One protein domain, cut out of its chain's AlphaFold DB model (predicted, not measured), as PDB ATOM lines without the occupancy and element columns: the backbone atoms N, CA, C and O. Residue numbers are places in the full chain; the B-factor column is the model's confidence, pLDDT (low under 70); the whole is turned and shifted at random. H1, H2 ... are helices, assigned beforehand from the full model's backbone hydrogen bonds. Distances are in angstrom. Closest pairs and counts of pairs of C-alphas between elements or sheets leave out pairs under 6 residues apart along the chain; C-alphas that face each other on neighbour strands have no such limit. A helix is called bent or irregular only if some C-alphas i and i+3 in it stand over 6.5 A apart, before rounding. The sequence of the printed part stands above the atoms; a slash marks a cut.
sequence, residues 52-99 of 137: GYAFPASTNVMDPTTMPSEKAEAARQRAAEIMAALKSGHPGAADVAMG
ATOM      1  N   GLY A  52      15.820  97.300 -47.354       57.19
ATOM      2  CA  GLY A  52      14.925  96.728 -48.385       57.19
ATOM      3  C   GLY A  52      13.424  97.083 -48.276       57.19
ATOM      4  O   GLY A  52      12.630  96.657 -49.107       57.19
ATOM      5  N   TYR A  53      13.046  97.892 -47.284       57.50
ATOM      6  CA  TYR A  53      11.778  98.613 -47.157       57.50
ATOM      7  C   TYR A  53      12.018 100.129 -47.253       57.50
ATOM      8  O   TYR A  53      11.629 100.894 -46.370       57.50
ATOM      9  N   ALA A  54      12.729 100.559 -48.296       58.06
ATOM     10  CA  ALA A  54      13.115 101.950 -48.466       58.06
ATOM     11  C   ALA A  54      11.862 102.794 -48.714       58.06
ATOM     12  O   ALA A  54      11.204 102.699 -49.755       58.06
ATOM     13  N   PHE A  55      11.519 103.622 -47.733       61.50
ATOM     14  CA  PHE A  55      10.511 104.649 -47.915       61.50
ATOM     15  C   PHE A  55      11.003 105.656 -48.972       61.50
ATOM     16  O   PHE A  55      12.213 105.860 -49.118       61.50
ATOM     17  N   PRO A  56      10.095 106.277 -49.747       65.06
ATOM     18  CA  PRO A  56      10.491 107.230 -50.777       65.06
ATOM     19  C   PRO A  56      11.346 108.351 -50.175       65.06
ATOM     20  O   PRO A  56      11.111 108.771 -49.052       65.06
ATOM     21  N   ALA A  57      12.308 108.883 -50.938       62.94
ATOM     22  CA  ALA A  57      13.254 109.919 -50.489       62.94
ATOM     23  C   ALA A  57      12.613 111.098 -49.726       62.94
ATOM     24  O   ALA A  57      13.237 111.717 -48.866       62.94
ATOM     25  N   SER A  58      11.353 111.405 -50.042       64.12
ATOM     26  CA  SER A  58      10.541 112.433 -49.395       64.12
ATOM     27  C   SER A  58      10.251 112.174 -47.911       64.12
ATOM     28  O   SER A  58       9.916 113.117 -47.195       64.12
ATOM     29  N   THR A  59      10.396 110.944 -47.413       67.19
ATOM     30  CA  THR A  59      10.159 110.592 -46.003       67.19
ATOM     31  C   THR A  59      11.420 110.627 -45.150       67.19
ATOM     32  O   THR A  59      11.313 110.440 -43.942       67.19
ATOM     33  N   ASN A  60      12.599 110.902 -45.721       67.88
ATOM     34  CA  ASN A  60      13.861 111.006 -44.967       67.88
ATOM     35  C   ASN A  60      13.781 112.053 -43.840       67.88
ATOM     36  O   ASN A  60      14.488 111.966 -42.840       67.88
ATOM     37  N   VAL A  61      12.870 113.025 -43.964       67.56
ATOM     38  CA  VAL A  61      12.582 114.016 -42.919       67.56
ATOM     39  C   VAL A  61      12.051 113.366 -41.640       67.56
ATOM     40  O   VAL A  61      12.320 113.851 -40.543       67.56
ATOM     41  N   MET A  62      11.334 112.249 -41.756       72.25
ATOM     42  CA  MET A  62      10.758 111.536 -40.618       72.25
ATOM     43  C   MET A  62      11.768 110.637 -39.899       72.25
ATOM     44  O   MET A  62      11.526 110.286 -38.749       72.25
ATOM     45  N   ASP A  63      12.902 110.315 -40.523       75.94
ATOM     46  CA  ASP A  63      13.908 109.432 -39.935       75.94
ATOM     47  C   ASP A  63      14.935 110.231 -39.101       75.94
ATOM     48  O   ASP A  63      15.661 111.073 -39.648       75.94
ATOM     49  N   PRO A  64      15.003 110.003 -37.773       71.88
ATOM     50  CA  PRO A  64      15.935 110.696 -36.889       71.88
ATOM     51  C   PRO A  64      17.400 110.341 -37.129       71.88
ATOM     52  O   PRO A  64      18.265 111.155 -36.812       71.88
ATOM     53  N   THR A  65      17.681 109.172 -37.701       77.00
ATOM     54  CA  THR A  65      19.043 108.682 -37.932       77.00
ATOM     55  C   THR A  65      19.652 109.292 -39.190       77.00
ATOM     56  O   THR A  65      20.795 109.741 -39.168       77.00
ATOM     57  N   THR A  66      18.871 109.397 -40.267       72.44
ATOM     58  CA  THR A  66      19.356 109.932 -41.547       72.44
ATOM     59  C   THR A  66      19.307 111.455 -41.613       72.44
ATOM     60  O   THR A  66      19.963 112.050 -42.464       72.44
ATOM     61  N   MET A  67      18.525 112.112 -40.743       74.69
ATOM     62  CA  MET A  67      18.425 113.576 -40.717       74.69
ATOM     63  C   MET A  67      18.360 114.144 -39.286       74.69
ATOM     64  O   MET A  67      17.303 114.621 -38.848       74.69
ATOM     65  N   PRO A  68      19.478 114.131 -38.539       75.62
ATOM     66  CA  PRO A  68      19.557 114.735 -37.215       75.62
ATOM     67  C   PRO A  68      19.668 116.260 -37.346       75.62
ATOM     68  O   PRO A  68      20.744 116.821 -37.535       75.62
ATOM     69  N   SER A  69      18.537 116.961 -37.291       81.94
ATOM     70  CA  SER A  69      18.514 118.420 -37.160       81.94
ATOM     71  C   SER A  69      17.365 118.847 -36.254       81.94
ATOM     72  O   SER A  69      16.291 118.250 -36.295       81.94
ATOM     73  N   GLU A  70      17.570 119.909 -35.480       80.50
ATOM     74  CA  GLU A  70      16.581 120.428 -34.522       80.50
ATOM     75  C   GLU A  70      15.255 120.805 -35.211       80.50
ATOM     76  O   GLU A  70      14.164 120.521 -34.720       80.50
ATOM     77  N   LYS A  71      15.333 121.361 -36.428       79.94
ATOM     78  CA  LYS A  71      14.147 121.675 -37.240       79.94
ATOM     79  C   LYS A  71      13.404 120.423 -37.707       79.94
ATOM     80  O   LYS A  71      12.177 120.442 -37.773       79.94
ATOM     81  N   ALA A  72      14.126 119.352 -38.038       77.94
ATOM     82  CA  ALA A  72      13.509 118.082 -38.409       77.94
ATOM     83  C   ALA A  72      12.838 117.419 -37.206       77.94
ATOM     84  O   ALA A  72      11.736 116.896 -37.329       77.94
ATOM     85  N   GLU A  73      13.463 117.491 -36.034       77.12
ATOM     86  CA  GLU A  73      12.897 116.963 -34.797       77.12
ATOM     87  C   GLU A  73      11.614 117.700 -34.393       77.12
ATOM     88  O   GLU A  73      10.589 117.059 -34.161       77.12
ATOM     89  N   ALA A  74      11.613 119.036 -34.449       79.19
ATOM     90  CA  ALA A  74      10.407 119.832 -34.223       79.19
ATOM     91  C   ALA A  74       9.289 119.504 -35.234       79.19
ATOM     92  O   ALA A  74       8.112 119.442 -34.872       79.19
ATOM     93  N   ALA A  75       9.633 119.263 -36.504       78.88
ATOM     94  CA  ALA A  75       8.662 118.857 -37.520       78.88
ATOM     95  C   ALA A  75       8.073 117.463 -37.241       78.88
ATOM     96  O   ALA A  75       6.864 117.277 -37.390       78.88
ATOM     97  N   ARG A  76       8.892 116.502 -36.790       81.88
ATOM     98  CA  ARG A  76       8.432 115.162 -36.382       81.88
ATOM     99  C   ARG A  76       7.496 115.229 -35.183       81.88
ATOM    100  O   ARG A  76       6.447 114.591 -35.212       81.88
ATOM    101  N   GLN A  77       7.840 116.024 -34.170       83.81
ATOM    102  CA  GLN A  77       6.995 116.224 -32.988       83.81
ATOM    103  C   GLN A  77       5.631 116.805 -33.384       83.81
ATOM    104  O   GLN A  77       4.599 116.222 -33.059       83.81
ATOM    105  N   ARG A  78       5.610 117.861 -34.209       78.38
ATOM    106  CA  ARG A  78       4.357 118.439 -34.722       78.38
ATOM    107  C   ARG A  78       3.543 117.456 -35.559       78.38
ATOM    108  O   ARG A  78       2.324 117.395 -35.427       78.38
ATOM    109  N   ALA A  79       4.192 116.676 -36.421       75.94
ATOM    110  CA  ALA A  79       3.506 115.661 -37.213       75.94
ATOM    111  C   ALA A  79       2.875 114.580 -36.320       75.94
ATOM    112  O   ALA A  79       1.733 114.180 -36.555       75.94
ATOM    113  N   ALA A  80       3.583 114.142 -35.275       81.50
ATOM    114  CA  ALA A  80       3.068 113.190 -34.297       81.50
ATOM    115  C   ALA A  80       1.860 113.752 -33.531       81.50
ATOM    116  O   ALA A  80       0.852 113.058 -33.385       81.50
ATOM    117  N   GLU A  81       1.916 115.017 -33.115       80.69
ATOM    118  CA  GLU A  81       0.805 115.710 -32.454       80.69
ATOM    119  C   GLU A  81      -0.431 115.818 -33.356       80.69
ATOM    120  O   GLU A  81      -1.542 115.506 -32.922       80.69
ATOM    121  N   ILE A  82      -0.254 116.182 -34.630       75.81
ATOM    122  CA  ILE A  82      -1.356 116.253 -35.601       75.81
ATOM    123  C   ILE A  82      -1.976 114.868 -35.812       75.81
ATOM    124  O   ILE A  82      -3.198 114.734 -35.800       75.81
ATOM    125  N   MET A  83      -1.161 113.821 -35.961       78.31
ATOM    126  CA  MET A  83      -1.671 112.453 -36.105       78.31
ATOM    127  C   MET A  83      -2.419 111.980 -34.851       78.31
ATOM    128  O   MET A  83      -3.459 111.330 -34.972       78.31
ATOM    129  N   ALA A  84      -1.948 112.337 -33.655       78.88
ATOM    130  CA  ALA A  84      -2.645 112.045 -32.404       78.88
ATOM    131  C   ALA A  84      -3.989 112.791 -32.309       78.88
ATOM    132  O   ALA A  84      -4.996 112.198 -31.914       78.88
ATOM    133  N   ALA A  85      -4.031 114.055 -32.733       73.88
ATOM    134  CA  ALA A  85      -5.252 114.857 -32.799       73.88
ATOM    135  C   ALA A  85      -6.260 114.324 -33.834       73.88
ATOM    136  O   ALA A  85      -7.463 114.332 -33.587       73.88
ATOM    137  N   LEU A  86      -5.790 113.812 -34.974       73.19
ATOM    138  CA  LEU A  86      -6.651 113.133 -35.948       73.19
ATOM    139  C   LEU A  86      -7.197 111.815 -35.384       73.19
ATOM    140  O   LEU A  86      -8.373 111.505 -35.574       73.19
ATOM    141  N   LYS A  87      -6.372 111.062 -34.649       77.44
ATOM    142  CA  LYS A  87      -6.776 109.796 -34.022       77.44
ATOM    143  C   LYS A  87      -7.802 109.988 -32.903       77.44
ATOM    144  O   LYS A  87      -8.643 109.116 -32.713       77.44
ATOM    145  N   SER A  88      -7.754 111.106 -32.179       74.56
ATOM    146  CA  SER A  88      -8.737 111.408 -31.130       74.56
ATOM    147  C   SER A  88     -10.122 111.758 -31.687       74.56
ATOM    148  O   SER A  88     -11.093 111.756 -30.937       74.56
ATOM    149  N   GLY A  89     -10.240 112.028 -32.994       66.06
ATOM    150  CA  GLY A  89     -11.522 112.253 -33.668       66.06
ATOM    151  C   GLY A  89     -12.237 113.542 -33.253       66.06
ATOM    152  O   GLY A  89     -13.380 113.760 -33.658       66.06
ATOM    153  N   HIS A  90     -11.592 114.411 -32.467       70.69
ATOM    154  CA  HIS A  90     -12.168 115.688 -32.064       70.69
ATOM    155  C   HIS A  90     -12.127 116.691 -33.230       70.69
ATOM    156  O   HIS A  90     -11.040 117.030 -33.715       70.69
ATOM    157  N   PRO A  91     -13.285 117.207 -33.684       64.94
ATOM    158  CA  PRO A  91     -13.323 118.163 -34.781       64.94
ATOM    159  C   PRO A  91     -12.574 119.446 -34.391       64.94
ATOM    160  O   PRO A  91     -12.858 120.052 -33.361       64.94
ATOM    161  N   GLY A  92     -11.602 119.851 -35.214       66.75
ATOM    162  CA  GLY A  92     -10.815 121.077 -35.029       66.75
ATOM    163  C   GLY A  92      -9.517 120.929 -34.223       66.75
ATOM    164  O   GLY A  92      -8.735 121.875 -34.185       66.75
ATOM    165  N   ALA A  93      -9.221 119.764 -33.636       61.88
ATOM    166  CA  ALA A  93      -7.963 119.557 -32.902       61.88
ATOM    167  C   ALA A  93      -6.725 119.622 -33.825       61.88
ATOM    168  O   ALA A  93      -5.699 120.195 -33.462       61.88
ATOM    169  N   ALA A  94      -6.845 119.112 -35.056       61.09
ATOM    170  CA  ALA A  94      -5.795 119.208 -36.072       61.09
ATOM    171  C   ALA A  94      -5.591 120.646 -36.590       61.09
ATOM    172  O   ALA A  94      -4.459 121.043 -36.860       61.09
ATOM    173  N   ASP A  95      -6.658 121.447 -36.675       64.69
ATOM    174  CA  ASP A  95      -6.584 122.850 -37.115       64.69
ATOM    175  C   ASP A  95      -5.884 123.740 -36.081       64.69
ATOM    176  O   ASP A  95      -5.195 124.697 -36.437       64.69
ATOM    177  N   VAL A  96      -6.042 123.421 -34.792       65.31
ATOM    178  CA  VAL A  96      -5.316 124.089 -33.704       65.31
ATOM    179  C   VAL A  96      -3.837 123.703 -33.740       65.31
ATOM    180  O   VAL A  96      -2.984 124.586 -33.657       65.31
ATOM    181  N   ALA A  97      -3.527 122.417 -33.936       63.59
ATOM    182  CA  ALA A  97      -2.151 121.922 -34.014       63.59
ATOM    183  C   ALA A  97      -1.386 122.432 -35.254       63.59
ATOM    184  O   ALA A  97      -0.192 122.716 -35.169       63.59
ATOM    185  N   MET A  98      -2.057 122.613 -36.399       64.56
ATOM    186  CA  MET A  98      -1.444 123.216 -37.595       64.56
ATOM    187  C   MET A  98      -1.207 124.727 -37.471       64.56
ATOM    188  O   MET A  98      -0.437 125.283 -38.255       64.56
ATOM    189  N   GLY A  99      -1.831 125.390 -36.494       63.75
ATOM    190  CA  GLY A  99      -1.859 126.842 -36.403       63.75
ATOM    191  C   GLY A  99      -2.749 127.444 -37.493       63.75
ATOM    192  O   GLY A  99      -2.697 127.074 -38.666       63.75
TER     193      GLY A  99
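AT A GLANCE: This is residues 52 to 99 of the 137 residues of an uncharacterized protein of Baudoinia panamericana (strain UAMH 10762) (UniProt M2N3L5). One long helix, H2, is the spine of this small model, with a short helix on each of two parts of it: H1 meets its earlier part nearly at a right angle, and H3 is folded back on its later part, towards a different side. The turn between H2 and H3 sticks out with residues 87 to 92, and H1 and H3 have no contact with each other. The printed part has 48 residues with three named helices, in the order H1, H2, H3, and no named strand; the class is all helix. The whole is loose, with a radius of gyration of the C-alphas of 12.9 A, and only just flat, with spans of 37 by 25 by 13 A.

IN THESE COORDINATES: Begin with H2, residues 70 to 87: find C-alpha 70 at (16.581, 120.428, -34.522), and from there the helix runs 25.7 A to C-alpha 87 at (-6.776, 109.796, -34.022). Look back along the printed part for H1, residues 57 to 62, which begins at C-alpha 57 at (13.254, 109.919, -50.489) and is 10.3 A long. H1 is irregular, only just: C-alphas 58 and 61 are 7.0 A apart. Look on past H2 for H3, residues 93 to 97, 6.4 A from first to last C-alpha, ending at C-alpha 97 at (-2.151, 121.922, -34.014).

HOW THE PARTS SIT: Start from H2, which touches both other helices. With residues 72 to 76 alone it touches H1; the closest C-alphas are those of Met 62 and Arg 76, 6.0 A apart. The lines of H1 and H2 stand at 85 degrees, about perpendicular. With residues 78 to 86 alone H2 touches H3; here the closest C-alphas are those of Ile 82 and Ala 94, 5.4 A apart. H1 and H3 are apart. In H2 and H3 every pair of O i and N i+4 is within hydrogen-bond range; in H1 0 of 2 such pairs are, while 2 of its 3 pairs of O i and N i+3 are.

THE WHOLE: The two C-alphas farthest apart are those of Gly 52 and Pro 91, at 38.0 A. The printed part runs from residue 52 to residue 99 with no cut. Seven residues make the short link from H1 to H2, and five make the tight link from H2 to H3. Residues 87 to 92, of which 87 belongs to H2, stand free. Read the B-factor column for the model's confidence: the mean pLDDT of the printed part is 71.5, and residues 52 to 61, residue 89 and residues 91 to 99 are under 70. H2 has a mean pLDDT of 79, H1 of 67 and H3 of 63.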